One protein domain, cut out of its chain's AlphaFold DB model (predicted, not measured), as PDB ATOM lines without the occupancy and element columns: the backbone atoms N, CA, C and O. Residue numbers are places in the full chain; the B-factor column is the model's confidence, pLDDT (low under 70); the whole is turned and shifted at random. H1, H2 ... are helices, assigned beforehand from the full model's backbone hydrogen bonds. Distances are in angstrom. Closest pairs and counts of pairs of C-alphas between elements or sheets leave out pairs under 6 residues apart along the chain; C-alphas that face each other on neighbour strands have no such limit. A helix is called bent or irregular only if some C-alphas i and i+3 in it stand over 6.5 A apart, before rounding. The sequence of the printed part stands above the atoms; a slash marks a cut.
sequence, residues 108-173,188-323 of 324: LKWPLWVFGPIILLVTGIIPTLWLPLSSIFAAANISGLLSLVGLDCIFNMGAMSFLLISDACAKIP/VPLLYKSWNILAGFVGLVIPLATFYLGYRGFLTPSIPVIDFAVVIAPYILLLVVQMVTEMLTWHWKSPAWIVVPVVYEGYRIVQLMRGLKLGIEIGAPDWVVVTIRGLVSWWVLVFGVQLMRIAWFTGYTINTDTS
ATOM      1  N   LEU A 108     -49.403  58.335  58.231       55.12
ATOM      2  CA  LEU A 108     -48.725  57.060  57.941       55.12
ATOM      3  C   LEU A 108     -49.557  56.112  57.056       55.12
ATOM      4  O   LEU A 108     -48.981  55.312  56.323       55.12
ATOM      5  N   LYS A 109     -50.899  56.196  57.081       56.97
ATOM      6  CA  LYS A 109     -51.768  55.383  56.201       56.97
ATOM      7  C   LYS A 109     -51.620  55.750  54.719       56.97
ATOM      8  O   LYS A 109     -51.772  54.878  53.868       56.97
ATOM      9  N   TRP A 110     -51.327  57.017  54.417       56.81
ATOM     10  CA  TRP A 110     -51.279  57.544  53.049       56.81
ATOM     11  C   TRP A 110     -50.124  56.973  52.195       56.81
ATOM     12  O   TRP A 110     -50.396  56.530  51.080       56.81
ATOM     13  N   PRO A 111     -48.872  56.853  52.691       67.50
ATOM     14  CA  PRO A 111     -47.799  56.179  51.958       67.50
ATOM     15  C   PRO A 111     -47.841  54.647  52.081       67.50
ATOM     16  O   PRO A 111     -47.383  53.953  51.174       67.50
ATOM     17  N   LEU A 112     -48.400  54.085  53.162       68.56
ATOM     18  CA  LEU A 112     -48.325  52.642  53.432       68.56
ATOM     19  C   LEU A 112     -49.152  51.792  52.447       68.56
ATOM     20  O   LEU A 112     -48.764  50.667  52.133       68.56
ATOM     21  N   TRP A 113     -50.242  52.349  51.904       71.44
ATOM     22  CA  TRP A 113     -51.042  51.701  50.855       71.44
ATOM     23  C   TRP A 113     -50.270  51.517  49.540       71.44
ATOM     24  O   TRP A 113     -50.462  50.520  48.849       71.44
ATOM     25  N   VAL A 114     -49.353  52.437  49.220       78.31
ATOM     26  CA  VAL A 114     -48.524  52.386  48.003       78.31
ATOM     27  C   VAL A 114     -47.217  51.625  48.250       78.31
ATOM     28  O   VAL A 114     -46.709  50.942  47.362       78.31
ATOM     29  N   PHE A 115     -46.693  51.677  49.475       81.81
ATOM     30  CA  PHE A 115     -45.428  51.044  49.841       81.81
ATOM     31  C   PHE A 115     -45.442  49.520  49.663       81.81
ATOM     32  O   PHE A 115     -44.482  48.944  49.156       81.81
ATOM     33  N   GLY A 116     -46.554  48.867  50.010       80.44
ATOM     34  CA  GLY A 116     -46.725  47.428  49.811       80.44
ATOM     35  C   GLY A 116     -46.581  46.991  48.339       80.44
ATOM     36  O   GLY A 116     -45.714  46.168  48.032       80.44
ATOM     37  N   PRO A 117     -47.379  47.552  47.413       82.56
ATOM     38  CA  PRO A 117     -47.230  47.321  45.976       82.56
ATOM     39  C   PRO A 117     -45.848  47.689  45.420       82.56
ATOM     40  O   PRO A 117     -45.347  46.975  44.554       82.56
ATOM     41  N   ILE A 118     -45.203  48.752  45.925       84.38
ATOM     42  CA  ILE A 118     -43.834  49.117  45.522       84.38
ATOM     43  C   ILE A 118     -42.844  48.018  45.905       84.38
ATOM     44  O   ILE A 118     -42.067  47.602  45.053       84.38
ATOM     45  N   ILE A 119     -42.879  47.508  47.143       83.75
ATOM     46  CA  ILE A 119     -42.005  46.399  47.563       83.75
ATOM     47  C   ILE A 119     -42.200  45.193  46.643       83.75
ATOM     48  O   ILE A 119     -41.225  44.594  46.192       83.75
ATOM     49  N   LEU A 120     -43.451  44.854  46.332       83.81
ATOM     50  CA  LEU A 120     -43.790  43.730  45.464       83.81
ATOM     51  C   LEU A 120     -43.291  43.946  44.024       83.81
ATOM     52  O   LEU A 120     -42.783  43.019  43.399       83.81
ATOM     53  N   LEU A 121     -43.360  45.177  43.515       83.25
ATOM     54  CA  LEU A 121     -42.847  45.544  42.196       83.25
ATOM     55  C   LEU A 121     -41.315  45.503  42.148       83.25
ATOM     56  O   LEU A 121     -40.746  44.902  41.238       83.25
ATOM     57  N   VAL A 122     -40.649  46.096  43.140       83.44
ATOM     58  CA  VAL A 122     -39.184  46.120  43.280       83.44
ATOM     59  C   VAL A 122     -38.650  44.692  43.354       83.44
ATOM     60  O   VAL A 122     -37.754  44.331  42.603       83.44
ATOM     61  N   THR A 123     -39.242  43.845  44.194       82.94
ATOM     62  CA  THR A 123     -38.816  42.445  44.365       82.94
ATOM     63  C   THR A 123     -39.258  41.521  43.228       82.94
ATOM     64  O   THR A 123     -38.609  40.508  42.988       82.94
ATOM     65  N   GLY A 124     -40.328  41.845  42.500       74.75
ATOM     66  CA  GLY A 124     -40.825  41.030  41.389       74.75
ATOM     67  C   GLY A 124     -40.156  41.329  40.045       74.75
ATOM     68  O   GLY A 124     -39.847  40.404  39.297       74.75
ATOM     69  N   ILE A 125     -39.923  42.608  39.733       74.62
ATOM     70  CA  ILE A 125     -39.471  43.060  38.408       74.62
ATOM     71  C   ILE A 125     -37.960  43.304  38.367       74.62
ATOM     72  O   ILE A 125     -37.306  42.891  37.409       74.62
ATOM     73  N   ILE A 126     -37.365  43.919  39.390       73.50
ATOM     74  CA  ILE A 126     -35.933  44.274  39.346       73.50
ATOM     75  C   ILE A 126     -35.035  43.031  39.237       73.50
ATOM     76  O   ILE A 126     -34.146  43.033  38.383       73.50
ATOM     77  N   PRO A 127     -35.288  41.929  39.971       68.44
ATOM     78  CA  PRO A 127     -34.505  40.707  39.802       68.44
ATOM     79  C   PRO A 127     -34.600  40.106  38.395       68.44
ATOM     80  O   PRO A 127     -33.642  39.504  37.921       68.44
ATOM     81  N   THR A 128     -35.725  40.299  37.691       66.88
ATOM     82  CA  THR A 128     -35.884  39.817  36.307       66.88
ATOM     83  C   THR A 128     -35.109  40.646  35.285       66.88
ATOM     84  O   THR A 128     -34.749  40.118  34.237       66.88
ATOM     85  N   LEU A 129     -34.823  41.917  35.585       63.16
ATOM     86  CA  LEU A 129     -34.037  42.807  34.723       63.16
ATOM     87  C   LEU A 129     -32.529  42.586  34.885       63.16
ATOM     88  O   LEU A 129     -31.773  42.781  33.937       63.16
ATOM     89  N   TRP A 130     -32.095  42.175  36.078       61.78
ATOM     90  CA  TRP A 130     -30.681  41.970  36.400       61.78
ATOM     91  C   TRP A 130     -30.125  40.622  35.925       61.78
ATOM     92  O   TRP A 130     -28.912  40.440  35.855       61.78
ATOM     93  N   LEU A 131     -31.000  39.676  35.582       60.59
ATOM     94  CA  LEU A 131     -30.621  38.362  35.075       60.59
ATOM     95  C   LEU A 131     -30.832  38.309  33.557       60.59
ATOM     96  O   LEU A 131     -31.961  38.090  33.108       60.59
ATOM     97  N   PRO A 132     -29.777  38.462  32.734       57.34
ATOM     98  CA  PRO A 132     -29.869  38.159  31.313       57.34
ATOM     99  C   PRO A 132     -30.156  36.663  31.144       57.34
ATOM    100  O   PRO A 132     -29.253  35.824  31.201       57.34
ATOM    101  N   LEU A 133     -31.433  36.327  30.931       58.16
ATOM    102  CA  LEU A 133     -31.899  34.956  30.701       58.16
ATOM    103  C   LEU A 133     -31.118  34.288  29.554       58.16
ATOM    104  O   LEU A 133     -30.768  33.121  29.629       58.16
ATOM    105  N   SER A 134     -30.718  35.053  28.542       53.59
ATOM    106  CA  SER A 134     -29.926  34.557  27.415       53.59
ATOM    107  C   SER A 134     -28.486  34.151  27.764       53.59
ATOM    108  O   SER A 134     -27.908  33.339  27.050       53.59
ATOM    109  N   SER A 135     -27.888  34.691  28.834       55.66
ATOM    110  CA  SER A 135     -26.473  34.450  29.169       55.66
ATOM    111  C   SER A 135     -26.264  33.322  30.181       55.66
ATOM    112  O   SER A 135     -25.181  32.744  30.223       55.66
ATOM    113  N   ILE A 136     -27.266  33.017  31.012       57.88
ATOM    114  CA  ILE A 136     -27.185  31.985  32.064       57.88
ATOM    115  C   ILE A 136     -27.829  30.663  31.603       57.88
ATOM    116  O   ILE A 136     -27.464  29.595  32.095       57.88
ATOM    117  N   PHE A 137     -28.732  30.714  30.615       58.44
ATOM    118  CA  PHE A 137     -29.491  29.561  30.112       58.44
ATOM    119  C   PHE A 137     -29.037  29.064  28.734       58.44
ATOM    120  O   PHE A 137     -29.833  28.515  27.982       58.44
ATOM    121  N   ALA A 138     -27.745  29.180  28.408       56.47
ATOM    122  CA  ALA A 138     -27.195  28.560  27.196       56.47
ATOM    123  C   ALA A 138     -27.365  27.016  27.171       56.47
ATOM    124  O   ALA A 138     -27.270  26.411  26.108       56.47
ATOM    125  N   ALA A 139     -27.630  26.389  28.329       61.38
ATOM    126  CA  ALA A 139     -28.063  24.999  28.485       61.38
ATOM    127  C   ALA A 139     -28.804  24.802  29.828       61.38
ATOM    128  O   ALA A 139     -28.710  25.649  30.725       61.38
ATOM    129  N   ALA A 140     -29.518  23.680  29.986       67.31
ATOM    130  CA  ALA A 140     -30.177  23.282  31.232       67.31
ATOM    131  C   ALA A 140     -29.149  22.988  32.341       67.31
ATOM    132  O   ALA A 140     -28.689  21.867  32.542       67.31
ATOM    133  N   ASN A 141     -28.773  24.042  33.064       75.50
ATOM    134  CA  ASN A 141     -27.701  24.023  34.048       75.50
ATOM    135  C   ASN A 141     -28.230  24.277  35.462       75.50
ATOM    136  O   ASN A 141     -29.150  25.069  35.676       75.50
ATOM    137  N   ILE A 142     -27.562  23.679  36.452       79.62
ATOM    138  CA  ILE A 142     -27.878  23.845  37.882       79.62
ATOM    139  C   ILE A 142     -27.788  25.321  38.305       79.62
ATOM    140  O   ILE A 142     -28.586  25.776  39.116       79.62
ATOM    141  N   SER A 143     -26.869  26.090  37.710       80.62
ATOM    142  CA  SER A 143     -26.747  27.538  37.942       80.62
ATOM    143  C   SER A 143     -27.992  28.311  37.483       80.62
ATOM    144  O   SER A 143     -28.494  29.172  38.204       80.62
ATOM    145  N   GLY A 144     -28.555  27.946  36.326       79.00
ATOM    146  CA  GLY A 144     -29.809  28.518  35.837       79.00
ATOM    147  C   GLY A 144     -30.987  28.169  36.746       79.00
ATOM    148  O   GLY A 144     -31.750  29.051  37.136       79.00
ATOM    149  N   LEU A 145     -31.091  26.905  37.171       83.31
ATOM    150  CA  LEU A 145     -32.097  26.482  38.149       83.31
ATOM    151  C   LEU A 145     -31.981  27.274  39.461       83.31
ATOM    152  O   LEU A 145     -32.979  27.793  39.955       83.31
ATOM    153  N   LEU A 146     -30.770  27.389  40.015       84.38
ATOM    154  CA  LEU A 146     -30.523  28.099  41.269       84.38
ATOM    155  C   LEU A 146     -30.846  29.592  41.148       84.38
ATOM    156  O   LEU A 146     -31.401  30.174  42.075       84.38
ATOM    157  N   SER A 147     -30.553  30.196  39.996       84.19
ATOM    158  CA  SER A 147     -30.896  31.586  39.696       84.19
ATOM    159  C   SER A 147     -32.413  31.808  39.616       84.19
ATOM    160  O   SER A 147     -32.928  32.735  40.241       84.19
ATOM    161  N   LEU A 148     -33.156  30.919  38.942       83.81
ATOM    162  CA  LEU A 148     -34.628  30.954  38.907       83.81
ATOM    163  C   LEU A 148     -35.237  30.809  40.302       83.81
ATOM    164  O   LEU A 148     -36.104  31.593  40.682       83.81
ATOM    165  N   VAL A 149     -34.746  29.847  41.083       86.31
ATOM    166  CA  VAL A 149     -35.193  29.627  42.463       86.31
ATOM    167  C   VAL A 149     -34.858  30.828  43.352       86.31
ATOM    168  O   VAL A 149     -35.689  31.247  44.155       86.31
ATOM    169  N   GLY A 150     -33.669  31.416  43.199       85.38
ATOM    170  CA  GLY A 150     -33.265  32.624  43.918       85.38
ATOM    171  C   GLY A 150     -34.165  33.816  43.598       85.38
ATOM    172  O   GLY A 150     -34.592  34.529  44.505       85.38
ATOM    173  N   LEU A 151     -34.531  33.985  42.327       86.31
ATOM    174  CA  LEU A 151     -35.469  35.010  41.878       86.31
ATOM    175  C   LEU A 151     -36.849  34.822  42.527       86.31
ATOM    176  O   LEU A 151     -37.407  35.770  43.083       86.31
ATOM    177  N   ASP A 152     -37.374  33.597  42.525       88.31
ATOM    178  CA  ASP A 152     -38.653  33.300  43.171       88.31
ATOM    179  C   ASP A 152     -38.576  33.490  44.695       88.31
ATOM    180  O   ASP A 152     -39.549  33.916  45.314       88.31
ATOM    181  N   CYS A 153     -37.425  33.229  45.321       88.50
ATOM    182  CA  CYS A 153     -37.202  33.495  46.743       88.50
ATOM    183  C   CYS A 153     -37.277  34.998  47.058       88.50
ATOM    184  O   CYS A 153     -37.962  35.395  48.002       88.50
ATOM    185  N   ILE A 154     -36.649  35.846  46.237       89.38
ATOM    186  CA  ILE A 154     -36.722  37.309  46.386       89.38
ATOM    187  C   ILE A 154     -38.169  37.791  46.261       89.38
ATOM    188  O   ILE A 154     -38.633  38.560  47.106       89.38
ATOM    189  N   PHE A 155     -38.904  37.289  45.265       90.19
ATOM    190  CA  PHE A 155     -40.331  37.576  45.143       90.19
ATOM    191  C   PHE A 155     -41.105  37.137  46.395       90.19
ATOM    192  O   PHE A 155     -41.907  37.905  46.917       90.19
ATOM    193  N   ASN A 156     -40.846  35.936  46.919       90.44
ATOM    194  CA  ASN A 156     -41.507  35.427  48.121       90.44
ATOM    195  C   ASN A 156     -41.240  36.291  49.361       90.44
ATOM    196  O   ASN A 156     -42.167  36.546  50.132       90.44
ATOM    197  N   MET A 157     -40.012  36.783  49.544       88.12
ATOM    198  CA  MET A 157     -39.692  37.728  50.621       88.12
ATOM    199  C   MET A 157     -40.485  39.035  50.477       88.12
ATOM    200  O   MET A 157     -41.044  39.541  51.456       88.12
ATOM    201  N   GLY A 158     -40.590  39.559  49.252       88.50
ATOM    202  CA  GLY A 158     -41.398  40.739  48.947       88.50
ATOM    203  C   GLY A 158     -42.895  40.522  49.173       88.50
ATOM    204  O   GLY A 158     -43.548  41.350  49.805       88.50
ATOM    205  N   ALA A 159     -43.430  39.383  48.732       89.50
ATOM    206  CA  ALA A 159     -44.824  39.000  48.922       89.50
ATOM    207  C   ALA A 159     -45.174  38.860  50.410       89.50
ATOM    208  O   ALA A 159     -46.184  39.402  50.850       89.50
ATOM    209  N   MET A 160     -44.323  38.218  51.215       88.94
ATOM    210  CA  MET A 160     -44.530  38.129  52.665       88.94
ATOM    211  C   MET A 160     -44.514  39.505  53.329       88.94
ATOM    212  O   MET A 160     -45.382  39.803  54.147       88.94
ATOM    213  N   SER A 161     -43.585  40.375  52.931       85.69
ATOM    214  CA  SER A 161     -43.528  41.755  53.425       85.69
ATOM    215  C   SER A 161     -44.804  42.528  53.074       85.69
ATOM    216  O   SER A 161     -45.395  43.178  53.934       85.69
ATOM    217  N   PHE A 162     -45.287  42.396  51.835       88.19
ATOM    218  CA  PHE A 162     -46.552  42.977  51.389       88.19
ATOM    219  C   PHE A 162     -47.750  42.462  52.198       88.19
ATOM    220  O   PHE A 162     -48.582  43.256  52.634       88.19
ATOM    221  N   LEU A 163     -47.830  41.152  52.441       87.56
ATOM    222  CA  LEU A 163     -48.910  40.540  53.214       87.56
ATOM    223  C   LEU A 163     -48.900  40.987  54.679       87.56
ATOM    224  O   LEU A 163     -49.964  41.250  55.234       87.56
ATOM    225  N   LEU A 164     -47.721  41.129  55.290       84.75
ATOM    226  CA  LEU A 164     -47.581  41.649  56.651       84.75
ATOM    227  C   LEU A 164     -48.024  43.112  56.748       84.75
ATOM    228  O   LEU A 164     -48.751  43.478  57.672       84.75
ATOM    229  N   ILE A 165     -47.639  43.941  55.773       84.25
ATOM    230  CA  ILE A 165     -48.087  45.337  55.692       84.25
ATOM    231  C   ILE A 165     -49.606  45.395  55.477       84.25
ATOM    232  O   ILE A 165     -50.286  46.177  56.133       84.25
ATOM    233  N   SER A 166     -50.156  44.542  54.608       82.44
ATOM    234  CA  SER A 166     -51.600  44.448  54.360       82.44
ATOM    235  C   SER A 166     -52.375  44.036  55.616       82.44
ATOM    236  O   SER A 166     -53.383  44.663  55.946       82.44
ATOM    237  N   ASP A 167     -51.880  43.042  56.358       83.12
ATOM    238  CA  ASP A 167     -52.463  42.601  57.627       83.12
ATOM    239  C   ASP A 167     -52.431  43.712  58.685       83.12
ATOM    240  O   ASP A 167     -53.440  43.963  59.346       83.12
ATOM    241  N   ALA A 168     -51.308  44.430  58.799       79.56
ATOM    242  CA  ALA A 168     -51.187  45.579  59.690       79.56
ATOM    243  C   ALA A 168     -52.180  46.688  59.305       79.56
ATOM    244  O   ALA A 168     -52.935  47.153  60.157       79.56
ATOM    245  N   CYS A 169     -52.252  47.058  58.023       75.62
ATOM    246  CA  CYS A 169     -53.183  48.065  57.507       75.62
ATOM    247  C   CYS A 169     -54.648  47.729  57.801       75.62
ATOM    248  O   CYS A 169     -55.420  48.625  58.142       75.62
ATOM    249  N   ALA A 170     -55.027  46.456  57.685       73.19
ATOM    250  CA  ALA A 170     -56.394  46.006  57.909       73.19
ATOM    251  C   ALA A 170     -56.768  45.876  59.398       73.19
ATOM    252  O   ALA A 170     -57.943  45.970  59.738       73.19
ATOM    253  N   LYS A 171     -55.792  45.675  60.293       69.06
ATOM    254  CA  LYS A 171     -56.017  45.572  61.750       69.06
ATOM    255  C   LYS A 171     -55.981  46.909  62.484       69.06
ATOM    256  O   LYS A 171     -56.362  46.959  63.651       69.06
ATOM    257  N   ILE A 172     -55.507  47.974  61.843       60.44
ATOM    258  CA  ILE A 172     -55.412  49.301  62.453       60.44
ATOM    259  C   ILE A 172     -56.826  49.848  62.745       60.44
ATOM    260  O   ILE A 172     -57.563  50.155  61.801       60.44
ATOM    261  N   PRO A 173     -57.195  50.043  64.027       50.12
ATOM    262  CA  PRO A 173     -58.496  50.567  64.414       50.12
ATOM    263  C   PRO A 173     -58.515  52.073  64.148       50.12
ATOM    264  O   PRO A 173     -57.956  52.869  64.898       50.12
ATOM    265  N   VAL A 188     -63.779  32.325  56.282       61.12
ATOM    266  CA  VAL A 188     -63.518  31.894  54.908       61.12
ATOM    267  C   VAL A 188     -64.624  30.916  54.476       61.12
ATOM    268  O   VAL A 188     -64.781  29.872  55.123       61.12
ATOM    269  N   PRO A 189     -65.402  31.209  53.415       74.94
ATOM    270  CA  PRO A 189     -66.488  30.332  53.006       74.94
ATOM    271  C   PRO A 189     -65.942  28.946  52.656       74.94
ATOM    272  O   PRO A 189     -64.948  28.819  51.942       74.94
ATOM    273  N   LEU A 190     -66.598  27.881  53.128       75.50
ATOM    274  CA  LEU A 190     -66.130  26.505  52.908       75.50
ATOM    275  C   LEU A 190     -65.962  26.176  51.420       75.50
ATOM    276  O   LEU A 190     -64.987  25.533  51.043       75.50
ATOM    277  N   LEU A 191     -66.860  26.693  50.576       81.38
ATOM    278  CA  LEU A 191     -66.796  26.524  49.125       81.38
ATOM    279  C   LEU A 191     -65.592  27.246  48.493       81.38
ATOM    280  O   LEU A 191     -65.058  26.818  47.472       81.38
ATOM    281  N   TYR A 192     -65.146  28.349  49.101       76.44
ATOM    282  CA  TYR A 192     -63.913  29.018  48.700       76.44
ATOM    283  C   TYR A 192     -62.701  28.169  49.072       76.44
ATOM    284  O   TYR A 192     -61.859  27.897  48.218       76.44
ATOM    285  N   LYS A 193     -62.659  27.678  50.313       82.00
ATOM    286  CA  LYS A 193     -61.561  26.840  50.793       82.00
ATOM    287  C   LYS A 193     -61.414  25.578  49.942       82.00
ATOM    288  O   LYS A 193     -60.309  25.245  49.526       82.00
ATOM    289  N   SER A 194     -62.522  24.902  49.639       85.25
ATOM    290  CA  SER A 194     -62.506  23.693  48.813       85.25
ATOM    291  C   SER A 194     -62.076  23.972  47.374       85.25
ATOM    292  O   SER A 194     -61.305  23.192  46.826       85.25
ATOM    293  N   TRP A 195     -62.535  25.076  46.768       88.19
ATOM    294  CA  TRP A 195     -62.131  25.445  45.408       88.19
ATOM    295  C   TRP A 195     -60.631  25.717  45.320       88.19
ATOM    296  O   TRP A 195     -59.982  25.221  44.409       88.19
ATOM    297  N   ASN A 196     -60.077  26.451  46.285       87.31
ATOM    298  CA  ASN A 196     -58.659  26.790  46.282       87.31
ATOM    299  C   ASN A 196     -57.767  25.556  46.482       87.31
ATOM    300  O   ASN A 196     -56.795  25.352  45.755       87.31
ATOM    301  N   ILE A 197     -58.162  24.675  47.412       87.50
ATOM    302  CA  ILE A 197     -57.496  23.385  47.628       87.50
ATOM    303  C   ILE A 197     -57.556  22.537  46.356       87.50
ATOM    304  O   ILE A 197     -56.538  21.986  45.947       87.50
ATOM    305  N   LEU A 198     -58.720  22.454  45.707       90.81
ATOM    306  CA  LEU A 198     -58.874  21.709  44.461       90.81
ATOM    307  C   LEU A 198     -58.005  22.302  43.344       90.81
ATOM    308  O   LEU A 198     -57.314  21.558  42.653       90.81
ATOM    309  N   ALA A 199     -58.006  23.629  43.194       91.06
ATOM    310  CA  ALA A 199     -57.249  24.337  42.170       91.06
ATOM    311  C   ALA A 199     -55.747  24.055  42.267       91.06
ATOM    312  O   ALA A 199     -55.109  23.700  41.272       91.06
ATOM    313  N   GLY A 200     -55.194  24.151  43.475       90.56
ATOM    314  CA  GLY A 200     -53.787  23.857  43.690       90.56
ATOM    315  C   GLY A 200     -53.461  22.367  43.744       90.56
ATOM    316  O   GLY A 200     -52.375  21.994  43.315       90.56
ATOM    317  N   PHE A 201     -54.390  21.496  44.153       91.50
ATOM    318  CA  PHE A 201     -54.211  20.047  44.026       91.50
ATOM    319  C   PHE A 201     -54.076  19.638  42.557       91.50
ATOM    320  O   PHE A 201     -53.113  18.968  42.193       91.50
ATOM    321  N   VAL A 202     -54.978  20.105  41.691       92.81
ATOM    322  CA  VAL A 202     -54.898  19.876  40.239       92.81
ATOM    323  C   VAL A 202     -53.607  20.475  39.673       92.81
ATOM    324  O   VAL A 202     -52.886  19.801  38.937       92.81
ATOM    325  N   GLY A 203     -53.263  21.700  40.080       91.44
ATOM    326  CA  GLY A 203     -52.025  22.362  39.674       91.44
ATOM    327  C   GLY A 203     -50.743  21.645  40.123       91.44
ATOM    328  O   GLY A 203     -49.720  21.782  39.455       91.44
ATOM    329  N   LEU A 204     -50.777  20.872  41.208       93.00
ATOM    330  CA  LEU A 204     -49.642  20.089  41.704       93.00
ATOM    331  C   LEU A 204     -49.572  18.702  41.052       93.00
ATOM    332  O   LEU A 204     -48.497  18.243  40.668       93.00
ATOM    333  N   VAL A 205     -50.718  18.029  40.926       93.56
ATOM    334  CA  VAL A 205     -50.794  16.655  40.418       93.56
ATOM    335  C   VAL A 205     -50.476  16.594  38.933       93.56
ATOM    336  O   VAL A 205     -49.772  15.674  38.529       93.56
ATOM    337  N   ILE A 206     -50.936  17.557  38.123       93.00
ATOM    338  CA  ILE A 206     -50.708  17.519  36.671       93.00
ATOM    339  C   ILE A 206     -49.205  17.462  36.341       93.00
ATOM    340  O   ILE A 206     -48.818  16.506  35.672       93.00
ATOM    341  N   PRO A 207     -48.338  18.383  36.817       91.56
ATOM    342  CA  PRO A 207     -46.908  18.344  36.492       91.56
ATOM    343  C   PRO A 207     -46.177  17.129  37.061       91.56
ATOM    344  O   PRO A 207     -45.268  16.603  36.423       91.56
ATOM    345  N   LEU A 208     -46.567  16.665  38.254       91.81
ATOM    346  CA  LEU A 208     -45.987  15.459  38.848       91.81
ATOM    347  C   LEU A 208     -46.360  14.210  38.047       91.81
ATOM    348  O   LEU A 208     -45.516  13.344  37.823       91.81
ATOM    349  N   ALA A 209     -47.607  14.125  37.583       92.19
ATOM    350  CA  ALA A 209     -48.070  13.030  36.746       92.19
ATOM    351  C   ALA A 209     -47.352  13.027  35.392       92.19
ATOM    352  O   ALA A 209     -46.881  11.974  34.970       92.19
ATOM    353  N   THR A 210     -47.194  14.178  34.726       90.19
ATOM    354  CA  THR A 210     -46.437  14.251  33.464       90.19
ATOM    355  C   THR A 210     -44.960  13.945  33.647       90.19
ATOM    356  O   THR A 210     -44.403  13.223  32.824       90.19
ATOM    357  N   PHE A 211     -44.337  14.393  34.742       89.06
ATOM    358  CA  PHE A 211     -42.972  13.987  35.077       89.06
ATOM    359  C   PHE A 211     -42.857  12.469  35.224       89.06
ATOM    360  O   PHE A 211     -41.984  11.843  34.626       89.06
ATOM    361  N   TYR A 212     -43.769  11.865  35.988       90.12
ATOM    362  CA  TYR A 212     -43.779  10.429  36.231       90.12
ATOM    363  C   TYR A 212     -44.012   9.625  34.945       90.12
ATOM    364  O   TYR A 212     -43.324   8.633  34.708       90.12
ATOM    365  N   LEU A 213     -44.942  10.064  34.092       90.06
ATOM    366  CA  LEU A 213     -45.227   9.434  32.800       90.06
ATOM    367  C   LEU A 213     -44.047   9.554  31.828       90.06
ATOM    368  O   LEU A 213     -43.733   8.585  31.134       90.06
ATOM    369  N   GLY A 214     -43.362  10.701  31.810       86.06
ATOM    370  CA  GLY A 214     -42.131  10.892  31.044       86.06
ATOM    371  C   GLY A 214     -40.990  10.014  31.554       86.06
ATOM    372  O   GLY A 214     -40.340   9.331  30.768       86.06
ATOM    373  N   TYR A 215     -40.802   9.942  32.874       85.06
ATOM    374  CA  TYR A 215     -39.779   9.105  33.504       85.06
ATOM    375  C   TYR A 215     -40.007   7.606  33.268       85.06
ATOM    376  O   TYR A 215     -39.064   6.856  33.029       85.06
ATOM    377  N   ARG A 216     -41.267   7.157  33.287       85.50
ATOM    378  CA  ARG A 216     -41.650   5.774  32.964       85.50
ATOM    379  C   ARG A 216     -41.501   5.428  31.477       85.50
ATOM    380  O   ARG A 216     -41.710   4.272  31.123       85.50
ATOM    381  N   GLY A 217     -41.165   6.397  30.622       81.38
ATOM    382  CA  GLY A 217     -41.015   6.200  29.180       81.38
ATOM    383  C   GLY A 217     -42.340   6.099  28.422       81.38
ATOM    384  O   GLY A 217     -42.347   5.660  27.277       81.38
ATOM    385  N   PHE A 218     -43.462   6.494  29.036       84.12
ATOM    386  CA  PHE A 218     -44.763   6.517  28.360       84.12
ATOM    387  C   PHE A 218     -44.896   7.719  27.412       84.12
ATOM    388  O   PHE A 218     -45.631   7.659  26.430       84.12
ATOM    389  N   LEU A 219     -44.174   8.809  27.698       84.12
ATOM    390  CA  LEU A 219     -44.091   9.991  26.841       84.12
ATOM    391  C   LEU A 219     -42.750   9.988  26.103       84.12
ATOM    392  O   LEU A 219     -41.688  10.040  26.720       84.12
ATOM    393  N   THR A 220     -42.802   9.931  24.776       78.75
ATOM    394  CA  THR A 220     -41.633  10.048  23.899       78.75
ATOM    395  C   THR A 220     -41.518  11.473  23.364       78.75
ATOM    396  O   THR A 220     -42.544  12.040  22.979       78.75
ATOM    397  N   PRO A 221     -40.310  12.049  23.236       81.62
ATOM    398  CA  PRO A 221     -38.995  11.560  23.673       81.62
ATOM    399  C   PRO A 221     -38.749  11.723  25.185       81.62
ATOM    400  O   PRO A 221     -39.351  12.580  25.838       81.62
ATOM    401  N   SER A 222     -37.842  10.899  25.728       75.88
ATOM    402  CA  SER A 222     -37.410  10.954  27.129       75.88
ATOM    403  C   SER A 222     -36.504  12.156  27.370       75.88
ATOM    404  O   SER A 222     -35.512  12.334  26.663       75.88
ATOM    405  N   ILE A 223     -36.819  12.949  28.389       74.94
ATOM    406  CA  ILE A 223     -36.074  14.163  28.735       74.94
ATOM    407  C   ILE A 223     -35.179  13.872  29.937       74.94
ATOM    408  O   ILE A 223     -35.627  13.189  30.867       74.94
ATOM    409  N   PRO A 224     -33.953  14.419  29.977       83.69
ATOM    410  CA  PRO A 224     -33.185  14.496  31.208       83.69
ATOM    411  C   PRO A 224     -34.011  15.107  32.347       83.69
ATOM    412  O   PRO A 224     -34.702  16.113  32.188       83.69
ATOM    413  N   VAL A 225     -33.908  14.519  33.539       84.12
ATOM    414  CA  VAL A 225     -34.620  15.009  34.734       84.12
ATOM    415  C   VAL A 225     -34.286  16.476  35.025       84.12
ATOM    416  O   VAL A 225     -35.140  17.217  35.503       84.12
ATOM    417  N   ILE A 226     -33.059  16.895  34.709       83.00
ATOM    418  CA  ILE A 226     -32.553  18.249  34.943       83.00
ATOM    419  C   ILE A 226     -33.322  19.269  34.095       83.00
ATOM    420  O   ILE A 226     -33.798  20.255  34.645       83.00
ATOM    421  N   ASP A 227     -33.522  19.013  32.804       84.06
ATOM    422  CA  ASP A 227     -34.198  19.944  31.892       84.06
ATOM    423  C   ASP A 227     -35.667  20.122  32.287       84.06
ATOM    424  O   ASP A 227     -36.185  21.239  32.340       84.06
ATOM    425  N   PHE A 228     -36.330  19.023  32.659       85.19
ATOM    426  CA  PHE A 228     -37.689  19.082  33.190       85.19
ATOM    427  C   PHE A 228     -37.740  19.847  34.522       85.19
ATOM    428  O   PHE A 228     -38.626  20.679  34.732       85.19
ATOM    429  N   ALA A 229     -36.784  19.599  35.421       86.31
ATOM    430  CA  ALA A 229     -36.708  20.273  36.712       86.31
ATOM    431  C   ALA A 229     -36.449  21.779  36.563       86.31
ATOM    432  O   ALA A 229     -37.088  22.558  37.260       86.31
ATOM    433  N   VAL A 230     -35.593  22.215  35.635       85.31
ATOM    434  CA  VAL A 230     -35.344  23.643  35.353       85.31
ATOM    435  C   VAL A 230     -36.641  24.373  35.000       85.31
ATOM    436  O   VAL A 230     -36.847  25.505  35.433       85.31
ATOM    437  N   VAL A 231     -37.542  23.715  34.270       86.62
ATOM    438  CA  VAL A 231     -38.799  24.321  33.824       86.62
ATOM    439  C   VAL A 231     -39.907  24.237  34.882       86.62
ATOM    440  O   VAL A 231     -40.668  25.189  35.054       86.62
ATOM    441  N   ILE A 232     -40.011  23.118  35.608       88.94
ATOM    442  CA  ILE A 232     -41.152  22.825  36.494       88.94
ATOM    443  C   ILE A 232     -40.845  23.029  37.985       88.94
ATOM    444  O   ILE A 232     -41.749  23.375  38.746       88.94
ATOM    445  N   ALA A 233     -39.605  22.854  38.447       89.50
ATOM    446  CA  ALA A 233     -39.275  22.971  39.871       89.50
ATOM    447  C   ALA A 233     -39.565  24.363  40.467       89.50
ATOM    448  O   ALA A 233     -40.163  24.402  41.546       89.50
ATOM    449  N   PRO A 234     -39.248  25.487  39.787       88.81
ATOM    450  CA  PRO A 234     -39.628  26.821  40.260       88.81
ATOM    451  C   PRO A 234     -41.142  26.924  40.519       88.81
ATOM    452  O   PRO A 234     -41.592  27.407  41.563       88.81
ATOM    453  N   TYR A 235     -41.943  26.389  39.593       92.38
ATOM    454  CA  TYR A 235     -43.399  26.377  39.687       92.38
ATOM    455  C   TYR A 235     -43.910  25.575  40.893       92.38
ATOM    456  O   TYR A 235     -44.764  26.057  41.642       92.38
ATOM    457  N   ILE A 236     -43.381  24.365  41.107       92.56
ATOM    458  CA  ILE A 236     -43.784  23.509  42.234       92.56
ATOM    459  C   ILE A 236     -43.410  24.169  43.561       92.56
ATOM    460  O   ILE A 236     -44.226  24.186  44.481       92.56
ATOM    461  N   LEU A 237     -42.214  24.757  43.643       91.88
ATOM    462  CA  LEU A 237     -41.759  25.478  44.826       91.88
ATOM    463  C   LEU A 237     -42.721  26.617  45.180       91.88
ATOM    464  O   LEU A 237     -43.180  26.697  46.318       91.88
ATOM    465  N   LEU A 238     -43.088  27.455  44.206       91.75
ATOM    466  CA  LEU A 238     -44.030  28.552  44.428       91.75
ATOM    467  C   LEU A 238     -45.417  28.047  44.853       91.75
ATOM    468  O   LEU A 238     -46.071  28.664  45.691       91.75
ATOM    469  N   LEU A 239     -45.882  26.928  44.291       91.69
ATOM    470  CA  LEU A 239     -47.157  26.316  44.669       91.69
ATOM    471  C   LEU A 239     -47.142  25.832  46.122       91.69
ATOM    472  O   LEU A 239     -48.082  26.114  46.864       91.69
ATOM    473  N   VAL A 240     -46.061  25.181  46.555       90.94
ATOM    474  CA  VAL A 240     -45.884  24.767  47.954       90.94
ATOM    475  C   VAL A 240     -45.847  25.979  48.881       90.94
ATOM    476  O   VAL A 240     -46.551  25.982  49.891       90.94
ATOM    477  N   VAL A 241     -45.088  27.023  48.536       91.38
ATOM    478  CA  VAL A 241     -45.026  28.237  49.360       91.38
ATOM    479  C   VAL A 241     -46.401  28.893  49.467       91.38
ATOM    480  O   VAL A 241     -46.822  29.194  50.578       91.38
ATOM    481  N   GLN A 242     -47.150  29.027  48.366       92.19
ATOM    482  CA  GLN A 242     -48.521  29.545  48.417       92.19
ATOM    483  C   GLN A 242     -49.400  28.720  49.364       92.19
ATOM    484  O   GLN A 242     -50.083  29.298  50.204       92.19
ATOM    485  N   MET A 243     -49.369  27.387  49.265       88.44
ATOM    486  CA  MET A 243     -50.164  26.515  50.137       88.44
ATOM    487  C   MET A 243     -49.842  26.743  51.612       88.44
ATOM    488  O   MET A 243     -50.750  26.856  52.434       88.44
ATOM    489  N   VAL A 244     -48.557  26.860  51.951       89.62
ATOM    490  CA  VAL A 244     -48.121  27.160  53.319       89.62
ATOM    491  C   VAL A 244     -48.611  28.544  53.751       89.62
ATOM    492  O   VAL A 244     -49.154  28.670  54.846       89.62
ATOM    493  N   THR A 245     -48.489  29.567  52.902       88.69
ATOM    494  CA  THR A 245     -48.938  30.935  53.206       88.69
ATOM    495  C   THR A 245     -50.452  31.023  53.396       88.69
ATOM    496  O   THR A 245     -50.936  31.715  54.292       88.69
ATOM    497  N   GLU A 246     -51.233  30.301  52.602       88.62
ATOM    498  CA  GLU A 246     -52.687  30.230  52.754       88.62
ATOM    499  C   GLU A 246     -53.094  29.482  54.022       88.62
ATOM    500  O   GLU A 246     -53.929  29.964  54.788       88.62
ATOM    501  N   MET A 247     -52.461  28.339  54.303       85.50
ATOM    502  CA  MET A 247     -52.674  27.617  55.558       85.50
ATOM    503  C   MET A 247     -52.329  28.492  56.765       85.50
ATOM    504  O   MET A 247     -53.071  28.499  57.750       85.50
ATOM    505  N   LEU A 248     -51.245  29.268  56.673       85.00
ATOM    506  CA  LEU A 248     -50.836  30.214  57.700       85.00
ATOM    507  C   LEU A 248     -51.881  31.323  57.861       85.00
ATOM    508  O   LEU A 248     -52.393  31.532  58.956       85.00
ATOM    509  N   THR A 249     -52.282  31.999  56.788       83.44
ATOM    510  CA  THR A 249     -53.268  33.090  56.886       83.44
ATOM    511  C   THR A 249     -54.633  32.625  57.389       83.44
ATOM    512  O   THR A 249     -55.275  33.356  58.147       83.44
ATOM    513  N   TRP A 250     -55.046  31.391  57.083       80.19
ATOM    514  CA  TRP A 250     -56.235  30.779  57.681       80.19
ATOM    515  C   TRP A 250     -56.059  30.476  59.168       80.19
ATOM    516  O   TRP A 250     -56.975  30.734  59.950       80.19
ATOM    517  N   HIS A 251     -54.903  29.942  59.573       81.44
ATOM    518  CA  HIS A 251     -54.621  29.624  60.973       81.44
ATOM    519  C   HIS A 251     -54.608  30.885  61.849       81.44
ATOM    520  O   HIS A 251     -55.196  30.903  62.927       81.44
ATOM    521  N   TRP A 252     -53.998  31.958  61.346       78.44
ATOM    522  CA  TRP A 252     -53.844  33.234  62.046       78.44
ATOM    523  C   TRP A 252     -55.031  34.184  61.873       78.44
ATOM    524  O   TRP A 252     -55.019  35.283  62.429       78.44
ATOM    525  N   LYS A 253     -56.057  33.776  61.117       74.81
ATOM    526  CA  LYS A 253     -57.234  34.590  60.802       74.81
ATOM    527  C   LYS A 253     -56.862  36.005  60.305       74.81
ATOM    528  O   LYS A 253     -57.377  37.008  60.797       74.81
ATOM    529  N   SER A 254     -55.934  36.088  59.350       77.00
ATOM    530  CA  SER A 254     -55.420  37.366  58.827       77.00
ATOM    531  C   SER A 254     -56.313  38.001  57.736       77.00
ATOM    532  O   SER A 254     -56.525  37.367  56.696       77.00
ATOM    533  N   PRO A 255     -56.807  39.251  57.874       69.62
ATOM    534  CA  PRO A 255     -57.541  39.989  56.827       69.62
ATOM    535  C   PRO A 255     -56.960  39.911  55.411       69.62
ATOM    536  O   PRO A 255     -57.720  39.977  54.448       69.62
ATOM    537  N   ALA A 256     -55.655  39.671  55.269       79.62
ATOM    538  CA  ALA A 256     -54.988  39.507  53.985       79.62
ATOM    539  C   ALA A 256     -55.327  38.199  53.226       79.62
ATOM    540  O   ALA A 256     -54.851  38.027  52.106       79.62
ATOM    541  N   TRP A 257     -56.153  37.288  53.766       81.19
ATOM    542  CA  TRP A 257     -56.456  35.979  53.149       81.19
ATOM    543  C   TRP A 257     -56.975  36.046  51.702       81.19
ATOM    544  O   TRP A 257     -56.700  35.137  50.926       81.19
ATOM    545  N   ILE A 258     -57.700  37.107  51.325       81.06
ATOM    546  CA  ILE A 258     -58.184  37.322  49.946       81.06
ATOM    547  C   ILE A 258     -57.043  37.718  49.006       81.06
ATOM    548  O   ILE A 258     -57.051  37.377  47.825       81.06
ATOM    549  N   VAL A 259     -56.066  38.451  49.529       83.88
ATOM    550  CA  VAL A 259     -54.984  39.054  48.750       83.88
ATOM    551  C   VAL A 259     -53.888  38.030  48.446       83.88
ATOM    552  O   VAL A 259     -53.322  38.056  47.355       83.88
ATOM    553  N   VAL A 260     -53.636  37.095  49.372       88.25
ATOM    554  CA  VAL A 260     -52.661  35.999  49.218       88.25
ATOM    555  C   VAL A 260     -52.796  35.269  47.872       88.25
ATOM    556  O   VAL A 260     -51.842  35.323  47.093       88.25
ATOM    557  N   PRO A 261     -53.927  34.613  47.543       86.44
ATOM    558  CA  PRO A 261     -54.033  33.841  46.307       86.44
ATOM    559  C   PRO A 261     -53.842  34.722  45.073       86.44
ATOM    560  O   PRO A 261     -53.172  34.305  44.142       86.44
ATOM    561  N   VAL A 262     -54.338  35.962  45.071       89.50
ATOM    562  CA  VAL A 262     -54.232  36.853  43.906       89.50
ATOM    563  C   VAL A 262     -52.790  37.231  43.599       89.50
ATOM    564  O   VAL A 262     -52.378  37.188  42.439       89.50
ATOM    565  N   VAL A 263     -52.005  37.562  44.625       90.50
ATOM    566  CA  VAL A 263     -50.581  37.881  44.460       90.50
ATOM    567  C   VAL A 263     -49.814  36.682  43.911       90.50
ATOM    568  O   VAL A 263     -49.071  36.805  42.935       90.50
ATOM    569  N   TYR A 264     -50.004  35.515  44.526       91.56
ATOM    570  CA  TYR A 264     -49.265  34.311  44.161       91.56
ATOM    571  C   TYR A 264     -49.688  33.736  42.808       91.56
ATOM    572  O   TYR A 264     -48.834  33.323  42.026       91.56
ATOM    573  N   GLU A 265     -50.983  33.739  42.493       92.38
ATOM    574  CA  GLU A 265     -51.500  33.279  41.204       92.38
ATOM    575  C   GLU A 265     -51.071  34.201  40.058       92.38
ATOM    576  O   GLU A 265     -50.657  33.711  39.007       92.38
ATOM    577  N   GLY A 266     -51.083  35.522  40.270       90.25
ATOM    578  CA  GLY A 266     -50.589  36.481  39.280       90.25
ATOM    579  C   GLY A 266     -49.112  36.250  38.950       90.25
ATOM    580  O   GLY A 266     -48.739  36.133  37.780       90.25
ATOM    581  N   TYR A 267     -48.272  36.093  39.977       90.12
ATOM    582  CA  TYR A 267     -46.851  35.801  39.778       90.12
ATOM    583  C   TYR A 267     -46.613  34.430  39.135       90.12
ATOM    584  O   TYR A 267     -45.757  34.291  38.259       90.12
ATOM    585  N   ARG A 268     -47.408  33.420  39.497       92.38
ATOM    586  CA  ARG A 268     -47.333  32.077  38.911       92.38
ATOM    587  C   ARG A 268     -47.564  32.084  37.404       92.38
ATOM    588  O   ARG A 268     -46.873  31.361  36.693       92.38
ATOM    589  N   ILE A 269     -48.505  32.882  36.901       92.25
ATOM    590  CA  ILE A 269     -48.730  32.996  35.453       92.25
ATOM    591  C   ILE A 269     -47.460  33.520  34.771       92.25
ATOM    592  O   ILE A 269     -46.998  32.928  33.798       92.25
ATOM    593  N   VAL A 270     -46.835  34.565  35.322       88.88
ATOM    594  CA  VAL A 270     -45.563  35.100  34.804       88.88
ATOM    595  C   VAL A 270     -44.455  34.045  34.871       88.88
ATOM    596  O   VAL A 270     -43.697  33.871  33.918       88.88
ATOM    597  N   GLN A 271     -44.370  33.298  35.970       90.12
ATOM    598  CA  GLN A 271     -43.416  32.204  36.142       90.12
ATOM    599  C   GLN A 271     -43.603  31.096  35.098       90.12
ATOM    600  O   GLN A 271     -42.624  30.659  34.501       90.12
ATOM    601  N   LEU A 272     -44.841  30.692  34.813       91.50
ATOM    602  CA  LEU A 272     -45.142  29.700  33.782       91.50
ATOM    603  C   LEU A 272     -44.843  30.213  32.370       91.50
ATOM    604  O   LEU A 272     -44.351  29.451  31.544       91.50
ATOM    605  N   MET A 273     -45.076  31.499  32.092       89.31
ATOM    606  CA  MET A 273     -44.697  32.109  30.812       89.31
ATOM    607  C   MET A 273     -43.174  32.139  30.625       89.31
ATOM    608  O   MET A 273     -42.685  31.853  29.531       89.31
ATOM    609  N   ARG A 274     -42.414  32.416  31.695       86.88
ATOM    610  CA  ARG A 274     -40.946  32.276  31.696       86.88
ATOM    611  C   ARG A 274     -40.534  30.826  31.441       86.88
ATOM    612  O   ARG A 274     -39.716  30.586  30.561       86.88
ATOM    613  N   GLY A 275     -41.149  29.873  32.142       86.31
ATOM    614  CA  GLY A 275     -40.916  28.441  31.943       86.31
ATOM    615  C   GLY A 275     -41.231  27.971  30.521       86.31
ATOM    616  O   GLY A 275     -40.489  27.170  29.965       86.31
ATOM    617  N   LEU A 276     -42.273  28.516  29.886       88.88
ATOM    618  CA  LEU A 276     -42.623  28.217  28.497       88.88
ATOM    619  C   LEU A 276     -41.550  28.708  27.520       88.88
ATOM    620  O   LEU A 276     -41.163  27.969  26.618       88.88
ATOM    621  N   LYS A 277     -41.061  29.941  27.705       86.69
ATOM    622  CA  LYS A 277     -39.982  30.503  26.885       86.69
ATOM    623  C   LYS A 277     -38.692  29.696  27.048       86.69
ATOM    624  O   LYS A 277     -38.108  29.292  26.050       86.69
ATOM    625  N   LEU A 278     -38.319  29.393  28.292       84.56
ATOM    626  CA  LEU A 278     -37.156  28.564  28.609       84.56
ATOM    627  C   LEU A 278     -37.284  27.155  28.022       84.56
ATOM    628  O   LEU A 278     -36.328  26.654  27.448       84.56
ATOM    629  N   GLY A 279     -38.467  26.540  28.106       84.44
ATOM    630  CA  GLY A 279     -38.739  25.228  27.521       84.44
ATOM    631  C   GLY A 279     -38.512  25.194  26.009       84.44
ATOM    632  O   GLY A 279     -37.974  24.222  25.495       84.44
ATOM    633  N   ILE A 280     -38.865  26.265  25.295       85.31
ATOM    634  CA  ILE A 280     -38.613  26.377  23.852       85.31
ATOM    635  C   ILE A 280     -37.115  26.574  23.572       85.31
ATOM    636  O   ILE A 280     -36.585  25.950  22.658       85.31
ATOM    637  N   GLU A 281     -36.427  27.402  24.364       83.56
ATOM    638  CA  GLU A 281     -34.991  27.683  24.206       83.56
ATOM    639  C   GLU A 281     -34.113  26.446  24.445       83.56
ATOM    640  O   GLU A 281     -33.158  26.224  23.704       83.56
ATOM    641  N   ILE A 282     -34.459  25.602  25.424       81.75
ATOM    642  CA  ILE A 282     -33.735  24.351  25.710       81.75
ATOM    643  C   ILE A 282     -34.141  23.185  24.792       81.75
ATOM    644  O   ILE A 282     -33.628  22.081  24.951       81.75
ATOM    645  N   GLY A 283     -35.070  23.397  23.850       82.06
ATOM    646  CA  GLY A 283     -35.550  22.346  22.950       82.06
ATOM    647  C   GLY A 283     -36.378  21.264  23.651       82.06
ATOM    648  O   GLY A 283     -36.298  20.091  23.287       82.06
ATOM    649  N   ALA A 284     -37.160  21.638  24.670       84.88
ATOM    650  CA  ALA A 284     -38.019  20.699  25.378       84.88
ATOM    651  C   ALA A 284     -39.065  20.082  24.426       84.88
ATOM    652  O   ALA A 284     -39.594  20.770  23.549       84.88
ATOM    653  N   PRO A 285     -39.431  18.805  24.618       87.25
ATOM    654  CA  PRO A 285     -40.431  18.130  23.806       87.25
ATOM    655  C   PRO A 285     -41.802  18.789  23.831       87.25
ATOM    656  O   PRO A 285     -42.234  19.354  24.842       87.25
ATOM    657  N   ASP A 286     -42.547  18.572  22.751       88.94
ATOM    658  CA  ASP A 286     -43.883  19.132  22.554       88.94
ATOM    659  C   ASP A 286     -44.836  18.834  23.714       88.94
ATOM    660  O   ASP A 286     -45.605  19.699  24.126       88.94
ATOM    661  N   TRP A 287     -44.762  17.635  24.301       88.75
ATOM    662  CA  TRP A 287     -45.625  17.262  25.422       88.75
ATOM    663  C   TRP A 287     -45.365  18.112  26.678       88.75
ATOM    664  O   TRP A 287     -46.316  18.430  27.396       88.75
ATOM    665  N   VAL A 288     -44.124  18.553  26.931       89.50
ATOM    666  CA  VAL A 288     -43.801  19.483  28.033       89.50
ATOM    667  C   VAL A 288     -44.376  20.859  27.742       89.50
ATOM    668  O   VAL A 288     -45.050  21.440  28.590       89.50
ATOM    669  N   VAL A 289     -44.174  21.359  26.524       90.25
ATOM    670  CA  VAL A 289     -44.682  22.666  26.089       90.25
ATOM    671  C   VAL A 289     -46.212  22.707  26.174       90.25
ATOM    672  O   VAL A 289     -46.780  23.664  26.701       90.25
ATOM    673  N   VAL A 290     -46.893  21.652  25.719       92.25
ATOM    674  CA  VAL A 290     -48.354  21.504  25.818       92.25
ATOM    675  C   VAL A 290     -48.804  21.439  27.276       92.25
ATOM    676  O   VAL A 290     -49.779  22.096  27.635       92.25
ATOM    677  N   THR A 291     -48.077  20.719  28.131       92.25
ATOM    678  CA  THR A 291     -48.368  20.653  29.571       92.25
ATOM    679  C   THR A 291     -48.291  22.037  30.212       92.25
ATOM    680  O   THR A 291     -49.222  22.441  30.906       92.25
ATOM    681  N   ILE A 292     -47.234  22.804  29.937       92.56
ATOM    682  CA  ILE A 292     -47.062  24.163  30.470       92.56
ATOM    683  C   ILE A 292     -48.160  25.089  29.953       92.56
ATOM    684  O   ILE A 292     -48.733  25.836  30.738       92.56
ATOM    685  N   ARG A 293     -48.512  25.018  28.663       93.25
ATOM    686  CA  ARG A 293     -49.635  25.787  28.101       93.25
ATOM    687  C   ARG A 293     -50.953  25.451  28.794       93.25
ATOM    688  O   ARG A 293     -51.678  26.363  29.177       93.25
ATOM    689  N   GLY A 294     -51.228  24.165  29.013       94.56
ATOM    690  CA  GLY A 294     -52.393  23.710  29.771       94.56
ATOM    691  C   GLY A 294     -52.398  24.248  31.202       94.56
ATOM    692  O   GLY A 294     -53.431  24.720  31.673       94.56
ATOM    693  N   LEU A 295     -51.239  24.264  31.865       94.12
ATOM    694  CA  LEU A 295     -51.073  24.874  33.185       94.12
ATOM    695  C   LEU A 295     -51.326  26.383  33.168       94.12
ATOM    696  O   LEU A 295     -52.029  26.881  34.039       94.12
ATOM    697  N   VAL A 296     -50.783  27.115  32.192       94.31
ATOM    698  CA  VAL A 296     -51.034  28.557  32.043       94.31
ATOM    699  C   VAL A 296     -52.533  28.799  31.897       94.31
ATOM    700  O   VAL A 296     -53.092  29.597  32.642       94.31
ATOM    701  N   SER A 297     -53.205  28.072  31.000       94.12
ATOM    702  CA  SER A 297     -54.655  28.187  30.812       94.12
ATOM    703  C   SER A 297     -55.440  27.855  32.083       94.12
ATOM    704  O   SER A 297     -56.380  28.574  32.421       94.12
ATOM    705  N   TRP A 298     -55.038  26.813  32.816       94.88
ATOM    706  CA  TRP A 298     -55.632  26.451  34.103       94.88
ATOM    707  C   TRP A 298     -55.519  27.589  35.119       94.88
ATOM    708  O   TRP A 298     -56.520  27.994  35.709       94.88
ATOM    709  N   TRP A 299     -54.326  28.158  35.289       94.56
ATOM    710  CA  TRP A 299     -54.100  29.223  36.264       94.56
ATOM    711  C   TRP A 299     -54.721  30.555  35.865       94.56
ATOM    712  O   TRP A 299     -55.184  31.272  36.741       94.56
ATOM    713  N   VAL A 300     -54.822  30.862  34.570       94.56
ATOM    714  CA  VAL A 300     -55.583  32.024  34.087       94.56
ATOM    715  C   VAL A 300     -57.065  31.889  34.448       94.56
ATOM    716  O   VAL A 300     -57.673  32.859  34.901       94.56
ATOM    717  N   LEU A 301     -57.646  30.693  34.304       93.06
ATOM    718  CA  LEU A 301     -59.025  30.434  34.722       93.06
ATOM    719  C   LEU A 301     -59.179  30.607  36.234       93.06
ATOM    720  O   LEU A 301     -60.078  31.324  36.675       93.06
ATOM    721  N   VAL A 302     -58.306  29.976  37.026       92.00
ATOM    722  CA  VAL A 302     -58.338  30.075  38.494       92.00
ATOM    723  C   VAL A 302     -58.224  31.536  38.932       92.00
ATOM    724  O   VAL A 302     -59.074  31.999  39.691       92.00
ATOM    725  N   PHE A 303     -57.281  32.282  38.358       92.75
ATOM    726  CA  PHE A 303     -57.086  33.703  38.624       92.75
ATOM    727  C   PHE A 303     -58.328  34.537  38.296       92.75
ATOM    728  O   PHE A 303     -58.774  35.344  39.113       92.75
ATOM    729  N   GLY A 304     -58.958  34.302  37.141       90.50
ATOM    730  CA  GLY A 304     -60.213  34.963  36.775       90.50
ATOM    731  C   GLY A 304     -61.340  34.683  37.774       90.50
ATOM    732  O   GLY A 304     -62.082  35.590  38.156       90.50
ATOM    733  N   VAL A 305     -61.432  33.445  38.267       89.50
ATOM    734  CA  VAL A 305     -62.383  33.070  39.319       89.50
ATOM    735  C   VAL A 305     -62.079  33.798  40.634       89.50
ATOM    736  O   VAL A 305     -63.025  34.229  41.295       89.50
ATOM    737  N   GLN A 306     -60.810  33.991  41.014       89.50
ATOM    738  CA  GLN A 306     -60.463  34.771  42.211       89.50
ATOM    739  C   GLN A 306     -60.822  36.252  42.064       89.50
ATOM    740  O   GLN A 306     -61.401  36.831  42.983       89.50
ATOM    741  N   LEU A 307     -60.553  36.863  40.906       88.31
ATOM    742  CA  LEU A 307     -60.905  38.264  40.656       88.31
ATOM    743  C   LEU A 307     -62.419  38.494  40.710       88.31
ATOM    744  O   LEU A 307     -62.878  39.430  41.364       88.31
ATOM    745  N   MET A 308     -63.206  37.607  40.091       87.56
ATOM    746  CA  MET A 308     -64.669  37.683  40.148       87.56
ATOM    747  C   MET A 308     -65.184  37.592  41.592       87.56
ATOM    748  O   MET A 308     -66.153  38.257  41.959       87.56
ATOM    749  N   ARG A 309     -64.522  36.799  42.444       80.56
ATOM    750  CA  ARG A 309     -64.870  36.684  43.867       80.56
ATOM    751  C   ARG A 309     -64.561  37.959  44.637       80.56
ATOM    752  O   ARG A 309     -65.385  38.359  45.452       80.56
ATOM    753  N   ILE A 310     -63.424  38.603  44.376       82.69
ATOM    754  CA  ILE A 310     -63.103  39.903  44.983       82.69
ATOM    755  C   ILE A 310     -64.192  40.915  44.640       82.69
ATOM    756  O   ILE A 310     -64.739  41.533  45.549       82.69
ATOM    757  N   ALA A 311     -64.566  41.002  43.362       83.81
ATOM    758  CA  ALA A 311     -65.629  41.892  42.904       83.81
ATOM    759  C   ALA A 311     -66.976  41.595  43.592       83.81
ATOM    760  O   ALA A 311     -67.691  42.513  44.000       83.81
ATOM    761  N   TRP A 312     -67.307  40.313  43.782       81.25
ATOM    762  CA  TRP A 312     -68.508  39.898  44.508       81.25
ATOM    763  C   TRP A 312     -68.487  40.333  45.980       81.25
ATOM    764  O   TRP A 312     -69.477  40.875  46.470       81.25
ATOM    765  N   PHE A 313     -67.369  40.133  46.686       74.06
ATOM    766  CA  PHE A 313     -67.238  40.546  48.086       74.06
ATOM    767  C   PHE A 313     -67.337  42.061  48.248       74.06
ATOM    768  O   PHE A 313     -68.060  42.517  49.130       74.06
ATOM    769  N   THR A 314     -66.696  42.835  47.368       75.81
ATOM    770  CA  THR A 314     -66.801  44.301  47.387       75.81
ATOM    771  C   THR A 314     -68.213  44.790  47.068       75.81
ATOM    772  O   THR A 314     -68.669  45.775  47.637       75.81
ATOM    773  N   GLY A 315     -68.936  44.103  46.177       69.81
ATOM    774  CA  GLY A 315     -70.324  44.444  45.860       69.81
ATOM    775  C   GLY A 315     -71.288  44.126  47.007       69.81
ATOM    776  O   GLY A 315     -72.229  44.875  47.247       69.81
ATOM    777  N   TYR A 316     -71.053  43.038  47.745       69.38
ATOM    778  CA  TYR A 316     -71.882  42.664  48.891       69.38
ATOM    779  C   TYR A 316     -71.781  43.679  50.037       69.38
ATOM    780  O   TYR A 316     -72.811  44.064  50.580       69.38
ATOM    781  N   THR A 317     -70.572  44.156  50.359       64.38
ATOM    782  CA  THR A 317     -70.355  45.127  51.448       64.38
ATOM    783  C   THR A 317     -71.035  46.472  51.187       64.38
ATOM    784  O   THR A 317     -71.649  47.038  52.080       64.38
ATOM    785  N   ILE A 318     -71.017  46.958  49.941       67.19
ATOM    786  CA  ILE A 318     -71.658  48.238  49.579       67.19
ATOM    787  C   ILE A 318     -73.187  48.162  49.728       67.19
ATOM    788  O   ILE A 318     -73.832  49.122  50.154       67.19
ATOM    789  N   ASN A 319     -73.778  47.013  49.390       61.88
ATOM    790  CA  ASN A 319     -75.227  46.822  49.456       61.88
ATOM    791  C   ASN A 319     -75.744  46.658  50.892       61.88
ATOM    792  O   ASN A 319     -76.902  46.965  51.150       61.88
ATOM    793  N   THR A 320     -74.920  46.175  51.826       59.59
ATOM    794  CA  THR A 320     -75.312  46.092  53.240       59.59
ATOM    795  C   THR A 320     -75.291  47.459  53.920       59.59
ATOM    796  O   THR A 320     -76.202  47.746  54.693       59.59
ATOM    797  N   ASP A 321     -74.339  48.326  53.561       55.84
ATOM    798  CA  ASP A 321     -74.181  49.669  54.147       55.84
ATOM    799  C   ASP A 321     -75.226  50.682  53.643       55.84
ATOM    800  O   ASP A 321     -75.407  51.746  54.229       55.84
ATOM    801  N   THR A 322     -75.934  50.357  52.558       57.06
ATOM    802  CA  THR A 322     -76.984  51.196  51.950       57.06
ATOM    803  C   THR A 322     -78.410  50.778  52.335       57.06
ATOM    804  O   THR A 322     -79.376  51.344  51.820       57.06
ATOM    805  N   SER A 323     -78.564  49.822  53.259       39.31
ATOM    806  CA  SER A 323     -79.867  49.450  53.833       39.31
ATOM    807  C   SER A 323     -80.272  50.477  54.910       39.31
ATOM    808  O   SER A 323     -79.512  50.623  55.866       39.31
TER     809      SER A 323
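Overview. This is residues 108 to 173 and 188 to 323 of the 324 residues of an uncharacterized protein of Zostera marina (UniProt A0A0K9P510). Look for six long helices side by side along one axis: H5 and H6 form the middle, H4 and H7 cover one side of that pair, H3 covers the other, and H1 packs on H3 alone. H3 to H7 make an up-and-down bundle, each helix running against the one before it, while the short H2 sits near one end and residues 314 to 323 stick out. You have 202 printed residues with seven named helices, H1 to H7 in chain order, and no named strand; the class is all helix. The whole is compact, with a radius of gyration of the C-alphas of 18.8 A, yet elongated, spanning 63 by 36 by 25 A.

Along the chain. Find C-alpha 108 at (-48.725, 57.060, 57.941); H1 runs from there to residue 130, 31.9 A, with a kink of 30 degrees near residue 121. H2 is residues 133 to 136. H3, residues 142 to 171, measures 42.8 A. After the cut, find C-alpha 190 at (-66.130, 26.505, 52.908), where H4 begins; it ends at residue 215, 37.1 A away. H5, residues 225 to 251, measures 36.1 A and has a kink of 49 degrees near residue 232. H6, residues 255 to 281, measures 41.5 A. H7, residues 286 to 321, is the longest helix at 53.4 A and ends at C-alpha 321, (-74.181, 49.669, 54.147). H1, H5 and H6 are irregular: C-alphas 124 and 127 are 6.52 A apart and C-alphas 231 and 234 are 7.0 A apart, both only just, and C-alphas 255 and 258 are 7.4 A apart.

Arrangement. Start at the hairpin of H5 and H6, which touch at a shallow tilt of 3 degrees, opposite ways; their closest C-alphas, of Val 231 and Gly 275, are 5.0 A apart. H6 and H7, also a hairpin, touch at Ile 269 and Val 296, their closest C-alphas, 6.1 A. H4 and H5, a third hairpin, touch with C-alphas of Leu 204 and Ile 236 closest, 6.8 A. H4 touches H7 with residues 199 to 210 alone, the C-alphas of Ala 199 and Val 302 closest, 6.9 A. H3 touches H5 with residues 142 to 152 alone, the same way, the C-alphas of Leu 145 and Val 230 closest, 5.1 A. H3 touches H6 with residues 159 to 171 alone, the C-alphas of Asp 167 and Ala 256 closest, 5.4 A. H1 and H3 touch at a shallow tilt of 6 degrees, opposite ways, with the C-alphas of Gly 116 and Phe 162 closest, 4.7 A. H2 is close to H3 but not clearly touching, the C-alphas of Ile 136 and Gly 144 being 5.8 A apart. H3 and H7 are apart. In H3 and H7 every O i to N i+4 pair is within hydrogen-bond range; in H1 it is 13 of 19, in H4 21 of 22, in H5 21 of 23 and in H6 20 of 23, while H2 is too short for such a pair.

Size, cuts and confidence. The C-alphas farthest apart, of Pro 221 and Ser 323, are 63.4 A apart. Residues 174 to 187 are not printed, and C-alphas 173 and 188 are 21.5 A apart across that cut. Of the links printed whole, H4 to H5 is short and the others are tight. The mean pLDDT of the printed part is 82.0; look for values under 70 at residues 108 to 112, 127 to 140, 171 to 173, 188, 255 and 315 to 323.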